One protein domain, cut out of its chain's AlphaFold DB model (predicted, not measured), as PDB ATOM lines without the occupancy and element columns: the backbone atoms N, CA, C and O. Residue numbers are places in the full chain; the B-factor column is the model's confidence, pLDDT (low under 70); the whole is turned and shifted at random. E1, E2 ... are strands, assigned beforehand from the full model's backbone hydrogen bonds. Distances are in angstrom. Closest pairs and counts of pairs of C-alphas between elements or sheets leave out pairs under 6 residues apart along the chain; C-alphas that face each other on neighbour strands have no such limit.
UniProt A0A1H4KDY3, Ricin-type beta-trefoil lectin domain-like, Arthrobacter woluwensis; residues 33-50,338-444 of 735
ATOM      1  N   THR A  33     -34.951 -34.273  37.204       62.03
ATOM      2  CA  THR A  33     -36.227 -34.269  37.945       62.03
ATOM      3  C   THR A  33     -36.461 -35.561  38.739       62.03
ATOM      4  O   THR A  33     -37.123 -35.526  39.771       62.03
ATOM      5  N   SER A  34     -35.880 -36.693  38.318       64.50
ATOM      6  CA  SER A  34     -35.945 -37.977  39.033       64.50
ATOM      7  C   SER A  34     -35.179 -38.023  40.359       64.50
ATOM      8  O   SER A  34     -35.361 -38.974  41.118       64.50
ATOM      9  N   ASP A  35     -34.341 -37.027  40.656       84.88
ATOM     10  CA  ASP A  35     -33.564 -36.976  41.900       84.88
ATOM     11  C   ASP A  35     -34.381 -36.462  43.098       84.88
ATOM     12  O   ASP A  35     -33.945 -36.601  44.249       84.88
ATOM     13  N   TYR A  36     -35.570 -35.904  42.835       93.50
ATOM     14  CA  TYR A  36     -36.431 -35.263  43.823       93.50
ATOM     15  C   TYR A  36     -37.830 -35.872  43.857       93.50
ATOM     16  O   TYR A  36     -38.371 -36.329  42.851       93.50
ATOM     17  N   THR A  37     -38.451 -35.847  45.036       94.69
ATOM     18  CA  THR A  37     -39.870 -36.191  45.184       94.69
ATOM     19  C   THR A  37     -40.600 -35.087  45.926       94.69
ATOM     20  O   THR A  37     -40.181 -34.670  47.006       94.69
ATOM     21  N   VAL A  38     -41.704 -34.615  45.349       96.25
ATOM     22  CA  VAL A  38     -42.564 -33.598  45.960       96.25
ATOM     23  C   VAL A  38     -43.841 -34.259  46.458       96.25
ATOM     24  O   VAL A  38     -44.556 -34.924  45.709       96.25
ATOM     25  N   SER A  39     -44.146 -34.066  47.736       95.75
ATOM     26  CA  SER A  39     -45.380 -34.549  48.355       95.75
ATOM     27  C   SER A  39     -46.031 -33.469  49.205       95.75
ATOM     28  O   SER A  39     -45.369 -32.548  49.688       95.75
ATOM     29  N   THR A  40     -47.344 -33.576  49.379       96.25
ATOM     30  CA  THR A  40     -48.143 -32.628  50.158       96.25
ATOM     31  C   THR A  40     -48.929 -33.332  51.248       96.25
ATOM     32  O   THR A  40     -49.449 -34.429  51.045       96.25
ATOM     33  N   GLY A  41     -49.038 -32.677  52.399       94.81
ATOM     34  CA  GLY A  41     -49.994 -33.023  53.441       94.81
ATOM     35  C   GLY A  41     -51.403 -32.519  53.124       94.81
ATOM     36  O   GLY A  41     -51.692 -32.048  52.024       94.81
ATOM     37  N   SER A  42     -52.277 -32.602  54.122       93.44
ATOM     38  CA  SER A  42     -53.645 -32.097  54.028       93.44
ATOM     39  C   SER A  42     -53.690 -30.575  53.910       93.44
ATOM     40  O   SER A  42     -52.864 -29.867  54.489       93.44
ATOM     41  N   VAL A  43     -54.708 -30.089  53.205       92.25
ATOM     42  CA  VAL A  43     -55.050 -28.668  53.135       92.25
ATOM     43  C   VAL A  43     -55.495 -28.171  54.509       92.25
ATOM     44  O   VAL A  43     -56.354 -28.781  55.150       92.25
ATOM     45  N   VAL A  44     -54.939 -27.040  54.936       91.88
ATOM     46  CA  VAL A  44     -55.335 -26.324  56.148       91.88
ATOM     47  C   VAL A  44     -55.856 -24.951  55.755       91.88
ATOM     48  O   VAL A  44     -55.120 -24.143  55.196       91.88
ATOM     49  N   GLN A  45     -57.122 -24.678  56.061       88.56
ATOM     50  CA  GLN A  45     -57.711 -23.359  55.845       88.56
ATOM     51  C   GLN A  45     -57.126 -22.357  56.841       88.56
ATOM     52  O   GLN A  45     -56.967 -22.668  58.023       88.56
ATOM     53  N   VAL A  46     -56.828 -21.151  56.370       83.62
ATOM     54  CA  VAL A  46     -56.343 -20.054  57.211       83.62
ATOM     55  C   VAL A  46     -57.216 -18.826  57.039       83.62
ATOM     56  O   VAL A  46     -57.886 -18.674  56.024       83.62
ATOM     57  N   GLY A  47     -57.232 -17.958  58.049       69.94
ATOM     58  CA  GLY A  47     -57.846 -16.637  57.943       69.94
ATOM     59  C   GLY A  47     -56.911 -15.620  57.285       69.94
ATOM     60  O   GLY A  47     -55.775 -15.937  56.933       69.94
ATOM     61  N   HIS A  48     -57.382 -14.375  57.204       71.06
ATOM     62  CA  HIS A  48     -56.586 -13.183  56.866       71.06
ATOM     63  C   HIS A  48     -56.227 -12.989  55.382       71.06
ATOM     64  O   HIS A  48     -55.357 -12.187  55.076       71.06
ATOM     65  N   ALA A  49     -56.918 -13.648  54.445       78.62
ATOM     66  CA  ALA A  49     -56.738 -13.364  53.018       78.62
ATOM     67  C   ALA A  49     -56.997 -11.894  52.664       78.62
ATOM     68  O   ALA A  49     -58.051 -11.345  52.990       78.62
ATOM     69  N   THR A  50     -56.053 -11.286  51.954       84.62
ATOM     70  CA  THR A  50     -56.181  -9.957  51.355       84.62
ATOM     71  C   THR A  50     -55.412  -9.921  50.030       84.62
ATOM     72  O   THR A  50     -54.944 -10.957  49.559       84.62
ATOM     73  N   VAL A 338     -39.729 -17.451  46.526       96.94
ATOM     74  CA  VAL A 338     -38.398 -18.023  46.738       96.94
ATOM     75  C   VAL A 338     -38.031 -18.097  48.219       96.94
ATOM     76  O   VAL A 338     -38.147 -17.113  48.947       96.94
ATOM     77  N   SER A 339     -37.503 -19.249  48.634       97.75
ATOM     78  CA  SER A 339     -36.896 -19.467  49.954       97.75
ATOM     79  C   SER A 339     -35.640 -20.317  49.834       97.75
ATOM     80  O   SER A 339     -35.543 -21.161  48.946       97.75
ATOM     81  N   TYR A 340     -34.690 -20.163  50.756       98.00
ATOM     82  CA  TYR A 340     -33.569 -21.096  50.848       98.00
ATOM     83  C   TYR A 340     -34.004 -22.377  51.570       98.00
ATOM     84  O   TYR A 340     -34.433 -22.328  52.722       98.00
ATOM     85  N   ASN A 341     -33.889 -23.533  50.923       98.06
ATOM     86  CA  ASN A 341     -34.161 -24.824  51.542       98.06
ATOM     87  C   ASN A 341     -32.863 -25.414  52.113       98.06
ATOM     88  O   ASN A 341     -31.972 -25.835  51.372       98.06
ATOM     89  N   ALA A 342     -32.756 -25.471  53.441       96.88
ATOM     90  CA  ALA A 342     -31.548 -25.933  54.121       96.88
ATOM     91  C   ALA A 342     -31.295 -27.443  53.970       96.88
ATOM     92  O   ALA A 342     -30.149 -27.877  54.071       96.88
ATOM     93  N   TYR A 343     -32.337 -28.243  53.726       97.00
ATOM     94  CA  TYR A 343     -32.206 -29.684  53.495       97.00
ATOM     95  C   TYR A 343     -31.622 -29.990  52.113       97.00
ATOM     96  O   TYR A 343     -30.786 -30.882  51.967       97.00
ATOM     97  N   LEU A 344     -32.034 -29.221  51.105       96.44
ATOM     98  CA  LEU A 344     -31.550 -29.355  49.731       96.44
ATOM     99  C   LEU A 344     -30.260 -28.565  49.468       96.44
ATOM    100  O   LEU A 344     -29.555 -28.864  48.510       96.44
ATOM    101  N   GLY A 345     -29.943 -27.574  50.306       95.06
ATOM    102  CA  GLY A 345     -28.776 -26.705  50.133       95.06
ATOM    103  C   GLY A 345     -28.895 -25.774  48.925       95.06
ATOM    104  O   GLY A 345     -27.899 -25.497  48.260       95.06
ATOM    105  N   MET A 346     -30.116 -25.343  48.603       95.69
ATOM    106  CA  MET A 346     -30.416 -24.530  47.424       95.69
ATOM    107  C   MET A 346     -31.663 -23.674  47.645       95.69
ATOM    108  O   MET A 346     -32.466 -23.945  48.538       95.69
ATOM    109  N   TYR A 347     -31.849 -22.655  46.814       98.19
ATOM    110  CA  TYR A 347     -33.086 -21.886  46.760       98.19
ATOM    111  C   TYR A 347     -34.151 -22.694  46.030       98.19
ATOM    112  O   TYR A 347     -33.877 -23.268  44.979       98.19
ATOM    113  N   ILE A 348     -35.357 -22.725  46.584       98.19
ATOM    114  CA  ILE A 348     -36.539 -23.289  45.941       98.19
ATOM    115  C   ILE A 348     -37.476 -22.159  45.540       98.19
ATOM    116  O   ILE A 348     -37.632 -21.189  46.279       98.19
ATOM    117  N   GLY A 349     -38.076 -22.293  44.367       96.50
ATOM    118  CA  GLY A 349     -38.994 -21.342  43.768       96.50
ATOM    119  C   GLY A 349     -40.304 -22.031  43.414       96.50
ATOM    120  O   GLY A 349     -40.290 -23.155  42.914       96.50
ATOM    121  N   THR A 350     -41.438 -21.374  43.647       95.56
ATOM    122  CA  THR A 350     -42.731 -21.850  43.140       95.56
ATOM    123  C   THR A 350     -43.482 -20.736  42.395       95.56
ATOM    124  O   THR A 350     -43.769 -19.695  43.001       95.56
ATOM    125  N   PRO A 351     -43.804 -20.908  41.096       93.62
ATOM    126  CA  PRO A 351     -44.426 -19.891  40.236       93.62
ATOM    127  C   PRO A 351     -45.945 -20.034  40.184       93.62
ATOM    128  O   PRO A 351     -46.472 -21.075  40.585       93.62
ATOM    129  N   GLN A 352     -46.664 -18.976  39.800       88.56
ATOM    130  CA  GLN A 352     -48.126 -19.005  39.808       88.56
ATOM    131  C   GLN A 352     -48.651 -20.126  38.913       88.56
ATOM    132  O   GLN A 352     -48.021 -20.498  37.926       88.56
ATOM    133  N   THR A 353     -49.828 -20.653  39.229       85.31
ATOM    134  CA  THR A 353     -50.470 -21.678  38.387       85.31
ATOM    135  C   THR A 353     -51.633 -21.145  37.568       85.31
ATOM    136  O   THR A 353     -52.210 -21.877  36.759       85.31
ATOM    137  N   ASP A 354     -51.990 -19.879  37.769       79.44
ATOM    138  CA  ASP A 354     -52.986 -19.217  36.949       79.44
ATOM    139  C   ASP A 354     -52.403 -18.825  35.594       79.44
ATOM    140  O   ASP A 354     -51.461 -18.039  35.517       79.44
ATOM    141  N   LEU A 355     -52.996 -19.339  34.522       75.69
ATOM    142  CA  LEU A 355     -52.689 -18.919  33.154       75.69
ATOM    143  C   LEU A 355     -53.825 -18.081  32.544       75.69
ATOM    144  O   LEU A 355     -53.811 -17.803  31.347       75.69
ATOM    145  N   GLY A 356     -54.810 -17.675  33.354       70.75
ATOM    146  CA  GLY A 356     -55.974 -16.904  32.919       70.75
ATOM    147  C   GLY A 356     -57.056 -17.739  32.231       70.75
ATOM    148  O   GLY A 356     -57.967 -17.177  31.629       70.75
ATOM    149  N   ASP A 357     -56.973 -19.070  32.307       74.50
ATOM    150  CA  ASP A 357     -57.872 -20.004  31.620       74.50
ATOM    151  C   ASP A 357     -58.842 -20.747  32.550       74.50
ATOM    152  O   ASP A 357     -59.648 -21.559  32.096       74.50
ATOM    153  N   GLY A 358     -58.786 -20.467  33.854       74.62
ATOM    154  CA  GLY A 358     -59.691 -21.061  34.835       74.62
ATOM    155  C   GLY A 358     -59.428 -22.544  35.120       74.62
ATOM    156  O   GLY A 358     -60.321 -23.225  35.636       74.62
ATOM    157  N   VAL A 359     -58.238 -23.061  34.785       81.69
ATOM    158  CA  VAL A 359     -57.860 -24.469  34.979       81.69
ATOM    159  C   VAL A 359     -56.977 -24.639  36.217       81.69
ATOM    160  O   VAL A 359     -55.925 -24.015  36.339       81.69
ATOM    161  N   ASN A 360     -57.365 -25.542  37.123       84.38
ATOM    162  CA  ASN A 360     -56.521 -25.928  38.255       84.38
ATOM    163  C   ASN A 360     -55.293 -26.698  37.786       84.38
ATOM    164  O   ASN A 360     -55.415 -27.666  37.032       84.38
ATOM    165  N   ARG A 361     -54.122 -26.339  38.315       88.56
ATOM    166  CA  ARG A 361     -52.873 -27.047  38.020       88.56
ATOM    167  C   ARG A 361     -52.137 -27.440  39.294       88.56
ATOM    168  O   ARG A 361     -52.257 -26.723  40.292       88.56
ATOM    169  N   PRO A 362     -51.386 -28.554  39.265       92.12
ATOM    170  CA  PRO A 362     -50.461 -28.915  40.330       92.12
ATOM    171  C   PRO A 362     -49.509 -27.770  40.678       92.12
ATOM    172  O   PRO A 362     -49.045 -27.049  39.795       92.12
ATOM    173  N   LEU A 363     -49.187 -27.623  41.962       91.81
ATOM    174  CA  LEU A 363     -48.147 -26.694  42.401       91.81
ATOM    175  C   LEU A 363     -46.770 -27.201  41.947       91.81
ATOM    176  O   LEU A 363     -46.394 -28.325  42.268       91.81
ATOM    177  N   HIS A 364     -46.018 -26.381  41.215       94.38
ATOM    178  CA  HIS A 364     -44.705 -26.739  40.664       94.38
ATOM    179  C   HIS A 364     -43.576 -26.119  41.488       94.38
ATOM    180  O   HIS A 364     -43.712 -24.992  41.971       94.38
ATOM    181  N   PHE A 365     -42.468 -26.842  41.650       96.81
ATOM    182  CA  PHE A 365     -41.253 -26.355  42.289       96.81
ATOM    183  C   PHE A 365     -40.049 -26.402  41.353       96.81
ATOM    184  O   PHE A 365     -39.829 -27.374  40.633       96.81
ATOM    185  N   TYR A 366     -39.234 -25.359  41.449       97.62
ATOM    186  CA  TYR A 366     -37.948 -25.223  40.785       97.62
ATOM    187  C   TYR A 366     -36.858 -24.969  41.824       97.62
ATOM    188  O   TYR A 366     -37.140 -24.478  42.916       97.62
ATOM    189  N   GLY A 367     -35.610 -25.290  41.499       97.31
ATOM    190  CA  GLY A 367     -34.463 -25.141  42.387       97.31
ATOM    191  C   GLY A 367     -33.304 -24.417  41.721       97.31
ATOM    192  O   GLY A 367     -33.071 -24.577  40.528       97.31
ATOM    193  N   THR A 368     -32.536 -23.645  42.481       96.94
ATOM    194  CA  THR A 368     -31.242 -23.123  42.033       96.94
ATOM    195  C   THR A 368     -30.266 -23.042  43.194       96.94
ATOM    196  O   THR A 368     -30.627 -22.638  44.295       96.94
ATOM    197  N   THR A 369     -29.010 -23.415  42.973       93.62
ATOM    198  CA  THR A 369     -27.947 -23.250  43.976       93.62
ATOM    199  C   THR A 369     -27.364 -21.836  43.979       93.62
ATOM    200  O   THR A 369     -26.612 -21.500  44.891       93.62
ATOM    201  N   ASP A 370     -27.699 -21.007  42.982       95.19
ATOM    202  CA  ASP A 370     -27.070 -19.704  42.782       95.19
ATOM    203  C   ASP A 370     -28.010 -18.678  42.124       95.19
ATOM    204  O   ASP A 370     -28.170 -18.628  40.897       95.19
ATOM    205  N   LEU A 371     -28.556 -17.782  42.954       96.75
ATOM    206  CA  LEU A 371     -29.374 -16.651  42.508       96.75
ATOM    207  C   LEU A 371     -28.601 -15.662  41.615       96.75
ATOM    208  O   LEU A 371     -29.219 -14.871  40.916       96.75
ATOM    209  N   ALA A 372     -27.268 -15.672  41.561       96.06
ATOM    210  CA  ALA A 372     -26.536 -14.780  40.662       96.06
ATOM    211  C   ALA A 372     -26.688 -15.170  39.183       96.06
ATOM    212  O   ALA A 372     -26.563 -14.305  38.315       96.06
ATOM    213  N   THR A 373     -26.953 -16.453  38.905       96.00
ATOM    214  CA  THR A 373     -27.031 -17.008  37.540       96.00
ATOM    215  C   THR A 373     -28.453 -17.213  37.038       96.00
ATOM    216  O   THR A 373     -28.643 -17.365  35.832       96.00
ATOM    217  N   GLN A 374     -29.432 -17.247  37.951       96.44
ATOM    218  CA  GLN A 374     -30.849 -17.473  37.639       96.44
ATOM    219  C   GLN A 374     -31.103 -18.781  36.875       96.44
ATOM    220  O   GLN A 374     -32.031 -18.898  36.079       96.44
ATOM    221  N   LYS A 375     -30.267 -19.798  37.113       96.75
ATOM    222  CA  LYS A 375     -30.433 -21.124  36.517       96.75
ATOM    223  C   LYS A 375     -31.321 -21.986  37.396       96.75
ATOM    224  O   LYS A 375     -30.838 -22.627  38.330       96.75
ATOM    225  N   TRP A 376     -32.607 -21.986  37.076       97.94
ATOM    226  CA  TRP A 376     -33.628 -22.759  37.771       97.94
ATOM    227  C   TRP A 376     -33.819 -24.125  37.105       97.94
ATOM    228  O   TRP A 376     -34.052 -24.206  35.898       97.94
ATOM    229  N   VAL A 377     -33.694 -25.203  37.870       95.81
ATOM    230  CA  VAL A 377     -33.959 -26.582  37.434       95.81
ATOM    231  C   VAL A 377     -35.306 -27.045  37.972       95.81
ATOM    232  O   VAL A 377     -35.724 -26.616  39.042       95.81
ATOM    233  N   ASP A 378     -35.991 -27.903  37.231       95.50
ATOM    234  CA  ASP A 378     -37.270 -28.476  37.650       95.50
ATOM    235  C   ASP A 378     -37.061 -29.499  38.791       95.50
ATOM    236  O   ASP A 378     -36.223 -30.396  38.675       95.50
ATOM    237  N   LEU A 379     -37.803 -29.355  39.896       95.75
ATOM    238  CA  LEU A 379     -37.809 -30.280  41.042       95.75
ATOM    239  C   LEU A 379     -39.065 -31.167  41.091       95.75
ATOM    240  O   LEU A 379     -39.173 -32.042  41.949       95.75
ATOM    241  N   GLY A 380     -40.024 -30.937  40.196       94.50
ATOM    242  CA  GLY A 380     -41.291 -31.645  40.100       94.50
ATOM    243  C   GLY A 380     -42.483 -30.893  40.694       94.50
ATOM    244  O   GLY A 380     -42.392 -29.804  41.268       94.50
ATOM    245  N   THR A 381     -43.655 -31.502  40.541       94.50
ATOM    246  CA  THR A 381     -44.940 -30.948  40.986       94.50
ATOM    247  C   THR A 381     -45.474 -31.666  42.214       94.50
ATOM    248  O   THR A 381     -45.216 -32.852  42.384       94.50
ATOM    249  N   ALA A 382     -46.321 -31.003  42.996       92.25
ATOM    250  CA  ALA A 382     -47.209 -31.617  43.975       92.25
ATOM    251  C   ALA A 382     -48.499 -32.119  43.288       92.25
ATOM    252  O   ALA A 382     -49.441 -31.340  43.122       92.25
ATOM    253  N   PRO A 383     -48.594 -33.401  42.883       86.12
ATOM    254  CA  PRO A 383     -49.671 -33.866  42.002       86.12
ATOM    255  C   PRO A 383     -51.057 -33.849  42.663       86.12
ATOM    256  O   PRO A 383     -52.065 -33.717  41.978       86.12
ATOM    257  N   ASN A 384     -51.109 -33.959  43.993       88.06
ATOM    258  CA  ASN A 384     -52.354 -34.062  44.759       88.06
ATOM    259  C   ASN A 384     -52.874 -32.705  45.259       88.06
ATOM    260  O   ASN A 384     -53.833 -32.664  46.026       88.06
ATOM    261  N   TYR A 385     -52.237 -31.601  44.861       90.50
ATOM    262  CA  TYR A 385     -52.609 -30.251  45.270       90.50
ATOM    263  C   TYR A 385     -52.694 -29.341  44.045       90.50
ATOM    264  O   TYR A 385     -51.672 -28.934  43.492       90.50
ATOM    265  N   THR A 386     -53.921 -29.043  43.608       90.12
ATOM    266  CA  THR A 386     -54.180 -28.276  42.380       90.12
ATOM    267  C   THR A 386     -54.947 -26.993  42.666       90.12
ATOM    268  O   THR A 386     -55.915 -27.027  43.423       90.12
ATOM    269  N   GLN A 387     -54.542 -25.879  42.056       87.75
ATOM    270  CA  GLN A 387     -55.077 -24.544  42.354       87.75
ATOM    271  C   GLN A 387     -54.829 -23.547  41.198       87.75
ATOM    272  O   GLN A 387     -54.155 -23.894  40.223       87.75
ATOM    273  N   GLN A 388     -55.384 -22.333  41.296       85.81
ATOM    274  CA  GLN A 388     -55.296 -21.234  40.306       85.81
ATOM    275  C   GLN A 388     -54.805 -19.915  40.929       85.81
ATOM    276  O   GLN A 388     -55.153 -18.820  40.485       85.81
ATOM    277  N   SER A 389     -54.072 -20.001  42.023       86.56
ATOM    278  CA  SER A 389     -53.571 -18.870  42.781       86.56
ATOM    279  C   SER A 389     -52.259 -18.344  42.221       86.56
ATOM    280  O   SER A 389     -51.366 -19.089  41.799       86.56
ATOM    281  N   TRP A 390     -52.120 -17.026  42.307       82.69
ATOM    282  CA  TRP A 390     -50.864 -16.324  42.087       82.69
ATOM    283  C   TRP A 390     -50.226 -15.807  43.390       82.69
ATOM    284  O   TRP A 390     -48.999 -15.691  43.458       82.69
ATOM    285  N   TYR A 391     -50.998 -15.580  44.463       87.44
ATOM    286  CA  TYR A 391     -50.465 -15.140  45.758       87.44
ATOM    287  C   TYR A 391     -50.080 -16.330  46.620       87.44
ATOM    288  O   TYR A 391     -50.913 -17.003  47.225       87.44
ATOM    289  N   ARG A 392     -48.781 -16.596  46.678       89.38
ATOM    290  CA  ARG A 392     -48.212 -17.715  47.425       89.38
ATOM    291  C   ARG A 392     -46.978 -17.248  48.172       89.38
ATOM    292  O   ARG A 392     -46.450 -16.180  47.891       89.38
ATOM    293  N   TRP A 393     -46.566 -18.010  49.171       93.12
ATOM    294  CA  TRP A 393     -45.301 -17.822  49.877       93.12
ATOM    295  C   TRP A 393     -44.991 -19.075  50.679       93.12
ATOM    296  O   TRP A 393     -45.853 -19.930  50.904       93.12
ATOM    297  N   LEU A 394     -43.743 -19.174  51.114       96.06
ATOM    298  CA  LEU A 394     -43.242 -20.320  51.850       96.06
ATOM    299  C   LEU A 394     -42.921 -19.905  53.283       96.06
ATOM    300  O   LEU A 394     -42.497 -18.778  53.525       96.06
ATOM    301  N   LEU A 395     -43.119 -20.808  54.236       96.88
ATOM    302  CA  LEU A 395     -42.828 -20.568  55.647       96.88
ATOM    303  C   LEU A 395     -42.195 -21.810  56.263       96.88
ATOM    304  O   LEU A 395     -42.666 -22.930  56.036       96.88
ATOM    305  N   ASP A 396     -41.177 -21.620  57.100       97.50
ATOM    306  CA  ASP A 396     -40.675 -22.714  57.924       97.50
ATOM    307  C   ASP A 396     -41.759 -23.159  58.911       97.50
ATOM    308  O   ASP A 396     -42.166 -22.408  59.798       97.50
ATOM    309  N   GLY A 397     -42.229 -24.399  58.769       94.50
ATOM    310  CA  GLY A 397     -43.330 -24.915  59.583       94.50
ATOM    311  C   GLY A 397     -42.977 -25.068  61.065       94.50
ATOM    312  O   GLY A 397     -43.883 -25.100  61.894       94.50
ATOM    313  N   THR A 398     -41.680 -25.142  61.391       93.38
ATOM    314  CA  THR A 398     -41.193 -25.299  62.768       93.38
ATOM    315  C   THR A 398     -41.118 -23.966  63.508       93.38
ATOM    316  O   THR A 398     -41.579 -23.894  64.641       93.38
ATOM    317  N   ASN A 399     -40.545 -22.906  62.916       92.19
ATOM    318  CA  ASN A 399     -40.485 -21.597  63.581       92.19
ATOM    319  C   ASN A 399     -41.725 -20.722  63.343       92.19
ATOM    320  O   ASN A 399     -41.963 -19.805  64.131       92.19
ATOM    321  N   ALA A 400     -42.470 -20.971  62.261       95.25
ATOM    322  CA  ALA A 400     -43.646 -20.227  61.815       95.25
ATOM    323  C   ALA A 400     -43.488 -18.690  61.834       95.25
ATOM    324  O   ALA A 400     -44.440 -17.963  62.114       95.25
ATOM    325  N   THR A 401     -42.277 -18.180  61.591       95.44
ATOM    326  CA  THR A 401     -41.933 -16.751  61.740       95.44
ATOM    327  C   THR A 401     -41.078 -16.196  60.609       95.44
ATOM    328  O   THR A 401     -40.887 -14.985  60.548       95.44
ATOM    329  N   SER A 402     -40.565 -17.043  59.714       92.94
ATOM    330  CA  SER A 402     -39.691 -16.605  58.627       92.94
ATOM    331  C   SER A 402     -39.923 -17.389  57.341       92.94
ATOM    332  O   SER A 402     -40.143 -18.603  57.359       92.94
ATOM    333  N   THR A 403     -39.839 -16.669  56.224       94.19
ATOM    334  CA  THR A 403     -39.831 -17.208  54.859       94.19
ATOM    335  C   THR A 403     -38.409 -17.398  54.322       94.19
ATOM    336  O   THR A 403     -38.225 -18.021  53.282       94.19
ATOM    337  N   ALA A 404     -37.383 -16.872  55.003       94.50
ATOM    338  CA  ALA A 404     -36.032 -16.783  54.447       94.50
ATOM    339  C   ALA A 404     -35.370 -18.160  54.276       94.50
ATOM    340  O   ALA A 404     -34.749 -18.431  53.247       94.50
ATOM    341  N   ILE A 405     -35.503 -19.021  55.289       97.31
ATOM    342  CA  ILE A 405     -34.920 -20.365  55.313       97.31
ATOM    343  C   ILE A 405     -35.988 -21.353  55.759       97.31
ATOM    344  O   ILE A 405     -36.621 -21.147  56.793       97.31
ATOM    345  N   VAL A 406     -36.146 -22.438  55.005       98.00
ATOM    346  CA  VAL A 406     -37.085 -23.528  55.282       98.00
ATOM    347  C   VAL A 406     -36.373 -24.884  55.352       98.00
ATOM    348  O   VAL A 406     -35.271 -25.048  54.822       98.00
ATOM    349  N   GLY A 407     -36.996 -25.853  56.026       96.81
ATOM    350  CA  GLY A 407     -36.515 -27.236  56.093       96.81
ATOM    351  C   GLY A 407     -36.942 -28.111  54.907       96.81
ATOM    352  O   GLY A 407     -37.513 -27.636  53.927       96.81
ATOM    353  N   LYS A 408     -36.698 -29.418  55.021       96.81
ATOM    354  CA  LYS A 408     -37.218 -30.488  54.151       96.81
ATOM    355  C   LYS A 408     -38.738 -30.410  54.005       96.81
ATOM    356  O   LYS A 408     -39.248 -30.533  52.891       96.81
ATOM    357  N   THR A 409     -39.443 -30.190  55.117       97.81
ATOM    358  CA  THR A 409     -40.896 -29.974  55.135       97.81
ATOM    359  C   THR A 409     -41.216 -28.539  55.543       97.81
ATOM    360  O   THR A 409     -40.786 -28.060  56.593       97.81
ATOM    361  N   PHE A 410     -42.003 -27.844  54.728       98.12
ATOM    362  CA  PHE A 410     -42.344 -26.434  54.906       98.12
ATOM    363  C   PHE A 410     -43.795 -26.169  54.517       98.12
ATOM    364  O   PHE A 410     -44.438 -27.001  53.883       98.12
ATOM    365  N   ARG A 411     -44.339 -25.016  54.899       97.19
ATOM    366  CA  ARG A 411     -45.702 -24.633  54.514       97.19
ATOM    367  C   ARG A 411     -45.651 -23.848  53.213       97.19
ATOM    368  O   ARG A 411     -44.905 -22.875  53.132       97.19
ATOM    369  N   SER A 412     -46.450 -24.246  52.228       95.62
ATOM    370  CA  SER A 412     -46.737 -23.436  51.045       95.62
ATOM    371  C   SER A 412     -48.127 -22.847  51.198       95.62
ATOM    372  O   SER A 412     -49.118 -23.578  51.175       95.62
ATOM    373  N   TYR A 413     -48.188 -21.533  51.373       93.69
ATOM    374  CA  TYR A 413     -49.435 -20.793  51.468       93.69
ATOM    375  C   TYR A 413     -49.960 -20.456  50.083       93.69
ATOM    376  O   TYR A 413     -49.195 -20.231  49.145       93.69
ATOM    377  N   CYS A 414     -51.278 -20.411  49.992       90.56
ATOM    378  CA  CYS A 414     -52.037 -20.021  48.828       90.56
ATOM    379  C   CYS A 414     -53.115 -19.048  49.273       90.56
ATOM    380  O   CYS A 414     -53.906 -19.381  50.161       90.56
ATOM    381  N   TYR A 415     -53.166 -17.880  48.638       87.44
ATOM    382  CA  TYR A 415     -54.187 -16.855  48.812       87.44
ATOM    383  C   TYR A 415     -54.854 -16.568  47.464       87.44
ATOM    384  O   TYR A 415     -54.167 -16.404  46.461       87.44
ATOM    385  N   PHE A 416     -56.186 -16.473  47.461       82.88
ATOM    386  CA  PHE A 416     -57.029 -16.238  46.284       82.88
ATOM    387  C   PHE A 416     -57.001 -17.388  45.259       82.88
ATOM    388  O   PHE A 416     -55.948 -17.793  44.782       82.88
ATOM    389  N   ALA A 417     -58.175 -17.917  44.888       83.50
ATOM    390  CA  ALA A 417     -58.307 -19.022  43.923       83.50
ATOM    391  C   ALA A 417     -57.524 -20.315  44.291       83.50
ATOM    392  O   ALA A 417     -57.037 -21.054  43.430       83.50
ATOM    393  N   CYS A 418     -57.443 -20.612  45.586       86.62
ATOM    394  CA  CYS A 418     -56.855 -21.832  46.152       86.62
ATOM    395  C   CYS A 418     -57.810 -23.010  46.121       86.62
ATOM    396  O   CYS A 418     -58.993 -22.772  46.338       86.62
ATOM    397  N   SER A 419     -57.305 -24.231  45.892       80.88
ATOM    398  CA  SER A 419     -58.024 -25.523  45.814       80.88
ATOM    399  C   SER A 419     -59.516 -25.451  45.450       80.88
ATOM    400  O   SER A 419     -60.336 -26.196  45.985       80.88
ATOM    401  N   ILE A 420     -59.894 -24.542  44.545       69.12
ATOM    402  CA  ILE A 420     -61.291 -24.306  44.183       69.12
ATOM    403  C   ILE A 420     -61.742 -25.437  43.257       69.12
ATOM    404  O   ILE A 420     -60.965 -25.849  42.401       69.12
ATOM    405  N   PRO A 421     -62.972 -25.963  43.358       63.06
ATOM    406  CA  PRO A 421     -63.468 -26.912  42.367       63.06
ATOM    407  C   PRO A 421     -63.428 -26.297  40.959       63.06
ATOM    408  O   PRO A 421     -63.835 -25.147  40.781       63.06
ATOM    409  N   SER A 422     -62.958 -27.057  39.963       55.31
ATOM    410  CA  SER A 422     -62.882 -26.612  38.561       55.31
ATOM    411  C   SER A 422     -64.217 -26.018  38.090       55.31
ATOM    412  O   SER A 422     -65.257 -26.655  38.238       55.31
ATOM    413  N   GLY A 423     -64.191 -24.807  37.520       54.78
ATOM    414  CA  GLY A 423     -65.390 -24.079  37.076       54.78
ATOM    415  C   GLY A 423     -66.063 -23.196  38.140       54.78
ATOM    416  O   GLY A 423     -67.069 -22.556  37.838       54.78
ATOM    417  N   SER A 424     -65.522 -23.127  39.361       57.25
ATOM    418  CA  SER A 424     -65.947 -22.159  40.384       57.25
ATOM    419  C   SER A 424     -65.324 -20.781  40.131       57.25
ATOM    420  O   SER A 424     -64.222 -20.681  39.592       57.25
ATOM    421  N   THR A 425     -66.002 -19.705  40.535       58.41
ATOM    422  CA  THR A 425     -65.419 -18.356  40.499       58.41
ATOM    423  C   THR A 425     -64.244 -18.250  41.474       58.41
ATOM    424  O   THR A 425     -64.181 -18.986  42.462       58.41
ATOM    425  N   LYS A 426     -63.300 -17.333  41.205       63.16
ATOM    426  CA  LYS A 426     -62.165 -17.045  42.093       63.16
ATOM    427  C   LYS A 426     -62.684 -16.561  43.452       63.16
ATOM    428  O   LYS A 426     -62.977 -15.385  43.634       63.16
ATOM    429  N   ALA A 427     -62.871 -17.485  44.388       57.59
ATOM    430  CA  ALA A 427     -63.264 -17.160  45.747       57.59
ATOM    431  C   ALA A 427     -62.061 -16.584  46.510       57.59
ATOM    432  O   ALA A 427     -60.906 -16.930  46.234       57.59
ATOM    433  N   SER A 428     -62.335 -15.748  47.513       61.94
ATOM    434  CA  SER A 428     -61.377 -15.364  48.552       61.94
ATOM    435  C   SER A 428     -61.097 -16.570  49.460       61.94
ATOM    436  O   SER A 428     -61.583 -16.638  50.589       61.94
ATOM    437  N   SER A 429     -60.397 -17.575  48.933       77.56
ATOM    438  CA  SER A 429     -59.889 -18.712  49.698       77.56
ATOM    439  C   SER A 429     -58.464 -18.430  50.166       77.56
ATOM    440  O   SER A 429     -57.679 -17.785  49.469       77.56
ATOM    441  N   SER A 430     -58.134 -18.905  51.361       86.19
ATOM    442  CA  SER A 430     -56.775 -18.880  51.886       86.19
ATOM    443  C   SER A 430     -56.485 -20.159  52.638       86.19
ATOM    444  O   SER A 430     -57.206 -20.545  53.558       86.19
ATOM    445  N   GLU A 431     -55.399 -20.810  52.262       91.75
ATOM    446  CA  GLU A 431     -55.004 -22.092  52.821       91.75
ATOM    447  C   GLU A 431     -53.486 -22.260  52.785       91.75
ATOM    448  O   GLU A 431     -52.765 -21.493  52.148       91.75
ATOM    449  N   TYR A 432     -52.994 -23.294  53.454       94.06
ATOM    450  CA  TYR A 432     -51.668 -23.826  53.188       94.06
ATOM    451  C   TYR A 432     -51.691 -25.347  53.146       94.06
ATOM    452  O   TYR A 432     -52.573 -26.003  53.705       94.06
ATOM    453  N   VAL A 433     -50.663 -25.903  52.517       95.44
ATOM    454  CA  VAL A 433     -50.298 -27.315  52.626       95.44
ATOM    455  C   VAL A 433     -48.880 -27.425  53.162       95.44
ATOM    456  O   VAL A 433     -48.017 -26.600  52.854       95.44
ATOM    457  N   ASN A 434     -48.620 -28.461  53.957       97.44
ATOM    458  CA  ASN A 434     -47.243 -28.866  54.222       97.44
ATOM    459  C   ASN A 434     -46.696 -29.531  52.959       97.44
ATOM    460  O   ASN A 434     -47.249 -30.533  52.513       97.44
ATOM    461  N   VAL A 435     -45.630 -28.987  52.396       97.88
ATOM    462  CA  VAL A 435     -44.901 -29.538  51.256       97.88
ATOM    463  C   VAL A 435     -43.627 -30.181  51.774       97.88
ATOM    464  O   VAL A 435     -42.920 -29.594  52.587       97.88
ATOM    465  N   THR A 436     -43.329 -31.383  51.297       97.69
ATOM    466  CA  THR A 436     -42.041 -32.046  51.502       97.69
ATOM    467  C   THR A 436     -41.375 -32.224  50.151       97.69
ATOM    468  O   THR A 436     -41.964 -32.852  49.269       97.69
ATOM    469  N   ILE A 437     -40.161 -31.695  50.010       97.12
ATOM    470  CA  ILE A 437     -39.290 -31.985  48.868       97.12
ATOM    471  C   ILE A 437     -38.160 -32.872  49.382       97.12
ATOM    472  O   ILE A 437     -37.279 -32.412  50.111       97.12
ATOM    473  N   ASP A 438     -38.226 -34.158  49.051       95.69
ATOM    474  CA  ASP A 438     -37.181 -35.122  49.385       95.69
ATOM    475  C   ASP A 438     -36.163 -35.235  48.249       95.69
ATOM    476  O   ASP A 438     -36.492 -34.981  47.089       95.69
ATOM    477  N   ALA A 439     -34.945 -35.650  48.581       92.50
ATOM    478  CA  ALA A 439     -33.867 -35.854  47.622       92.50
ATOM    479  C   ALA A 439     -33.121 -37.148  47.940       92.50
ATOM    480  O   ALA A 439     -32.843 -37.440  49.104       92.50
ATOM    481  N   ALA A 440     -32.722 -37.893  46.906       88.12
ATOM    482  CA  ALA A 440     -31.902 -39.094  47.092       88.12
ATOM    483  C   ALA A 440     -30.573 -38.781  47.811       88.12
ATOM    484  O   ALA A 440     -30.084 -39.572  48.618       88.12
ATOM    485  N   ASN A 441     -30.013 -37.597  47.540       83.25
ATOM    486  CA  ASN A 441     -28.778 -37.099  48.133       83.25
ATOM    487  C   ASN A 441     -28.996 -35.675  48.675       83.25
ATOM    488  O   ASN A 441     -28.733 -34.708  47.958       83.25
ATOM    489  N   PRO A 442     -29.486 -35.515  49.917       88.31
ATOM    490  CA  PRO A 442     -29.666 -34.195  50.507       88.31
ATOM    491  C   PRO A 442     -28.328 -33.507  50.787       88.31
ATOM    492  O   PRO A 442     -27.279 -34.159  50.878       88.31
ATOM    493  N   ALA A 443     -28.366 -32.188  50.968       88.12
ATOM    494  CA  ALA A 443     -27.167 -31.403  51.211       88.12
ATOM    495  C   ALA A 443     -26.463 -31.827  52.507       88.12
ATOM    496  O   ALA A 443     -27.070 -31.995  53.566       88.12
ATOM    497  N   ARG A 444     -25.138 -31.967  52.423       82.12
ATOM    498  CA  ARG A 444     -24.255 -32.252  53.559       82.12
ATOM    499  C   ARG A 444     -23.272 -31.105  53.734       82.12
ATOM    500  O   ARG A 444     -22.116 -31.213  53.344       82.12
TER     501      ARG A 444
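Overview. This is residues 33 to 50 and 338 to 444 of the 735 residues of the protein "Ricin-type beta-trefoil lectin domain-like" of Arthrobacter woluwensis (UniProt A0A1H4KDY3). Two strongly twisted four-stranded sheets sit face to face as a flattened barrel, not fully closed: E1 runs beside E5 on one side, and E2 comes near E6 on the other. The long link of residues 416 to 429 lies at one end of the barrel and the tail to Arg 444 at the other. The printed part has 125 residues and no named helix; its eight strands, E1 to E8 in order, make it all strand, though under half of the residues are in them. The sheets, E1 E8 E7 E6 and E2 E3 E4 E5, are antiparallel; the whole is compact, radius of gyration of the C-alphas 14.2 A, and spans 45 by 29 by 26 A.

Arrangement. E1, residues 36 to 45, is antiparallel to E8, residues 430 to 439, with N 39 and O 436 at 2.9 A. E7, residues 409 to 415, follows, N 412 and O 433 at 2.9 A, then E6, residues 391 to 395, N 395 and O 411 at 2.9 A. E6, E7 and E8 form a meander, each strand the antiparallel neighbour of the one before. So do E2, residues 338 to 341, E3, 346 to 350, E4, 361 to 368, and E5, 377 to 387: N 339 and O 348 are 3.1 A apart, N 349 and O 366 2.8 A, N 365 and O 380 3.0 A. The closest C-alphas of E1 and E5, Val 38 and Ala 382, are 5.4 A apart; those of E2 and E6, Ser 339 and Leu 394, 6.7 A.

Along the chain. E1 begins at C-alpha 36, (-36.431, -35.263, 43.823), spans 27.2 A and bends by 52 degrees at residue 42. E5 spans 21.8 A and bends by 98 degrees at residue 384; E4 spans 22.3 A. E8 spans 28.8 A to C-alpha 439, (-33.867, -35.854, 47.622).

Size, cuts and confidence. Residues 51 to 337 are not printed; C-alphas 50 and 338 are 20.1 A apart. The links E6 to E7 and E7 to E8 are long. Confidence is under 70 at residues 33 to 34, 47 and 420 to 428.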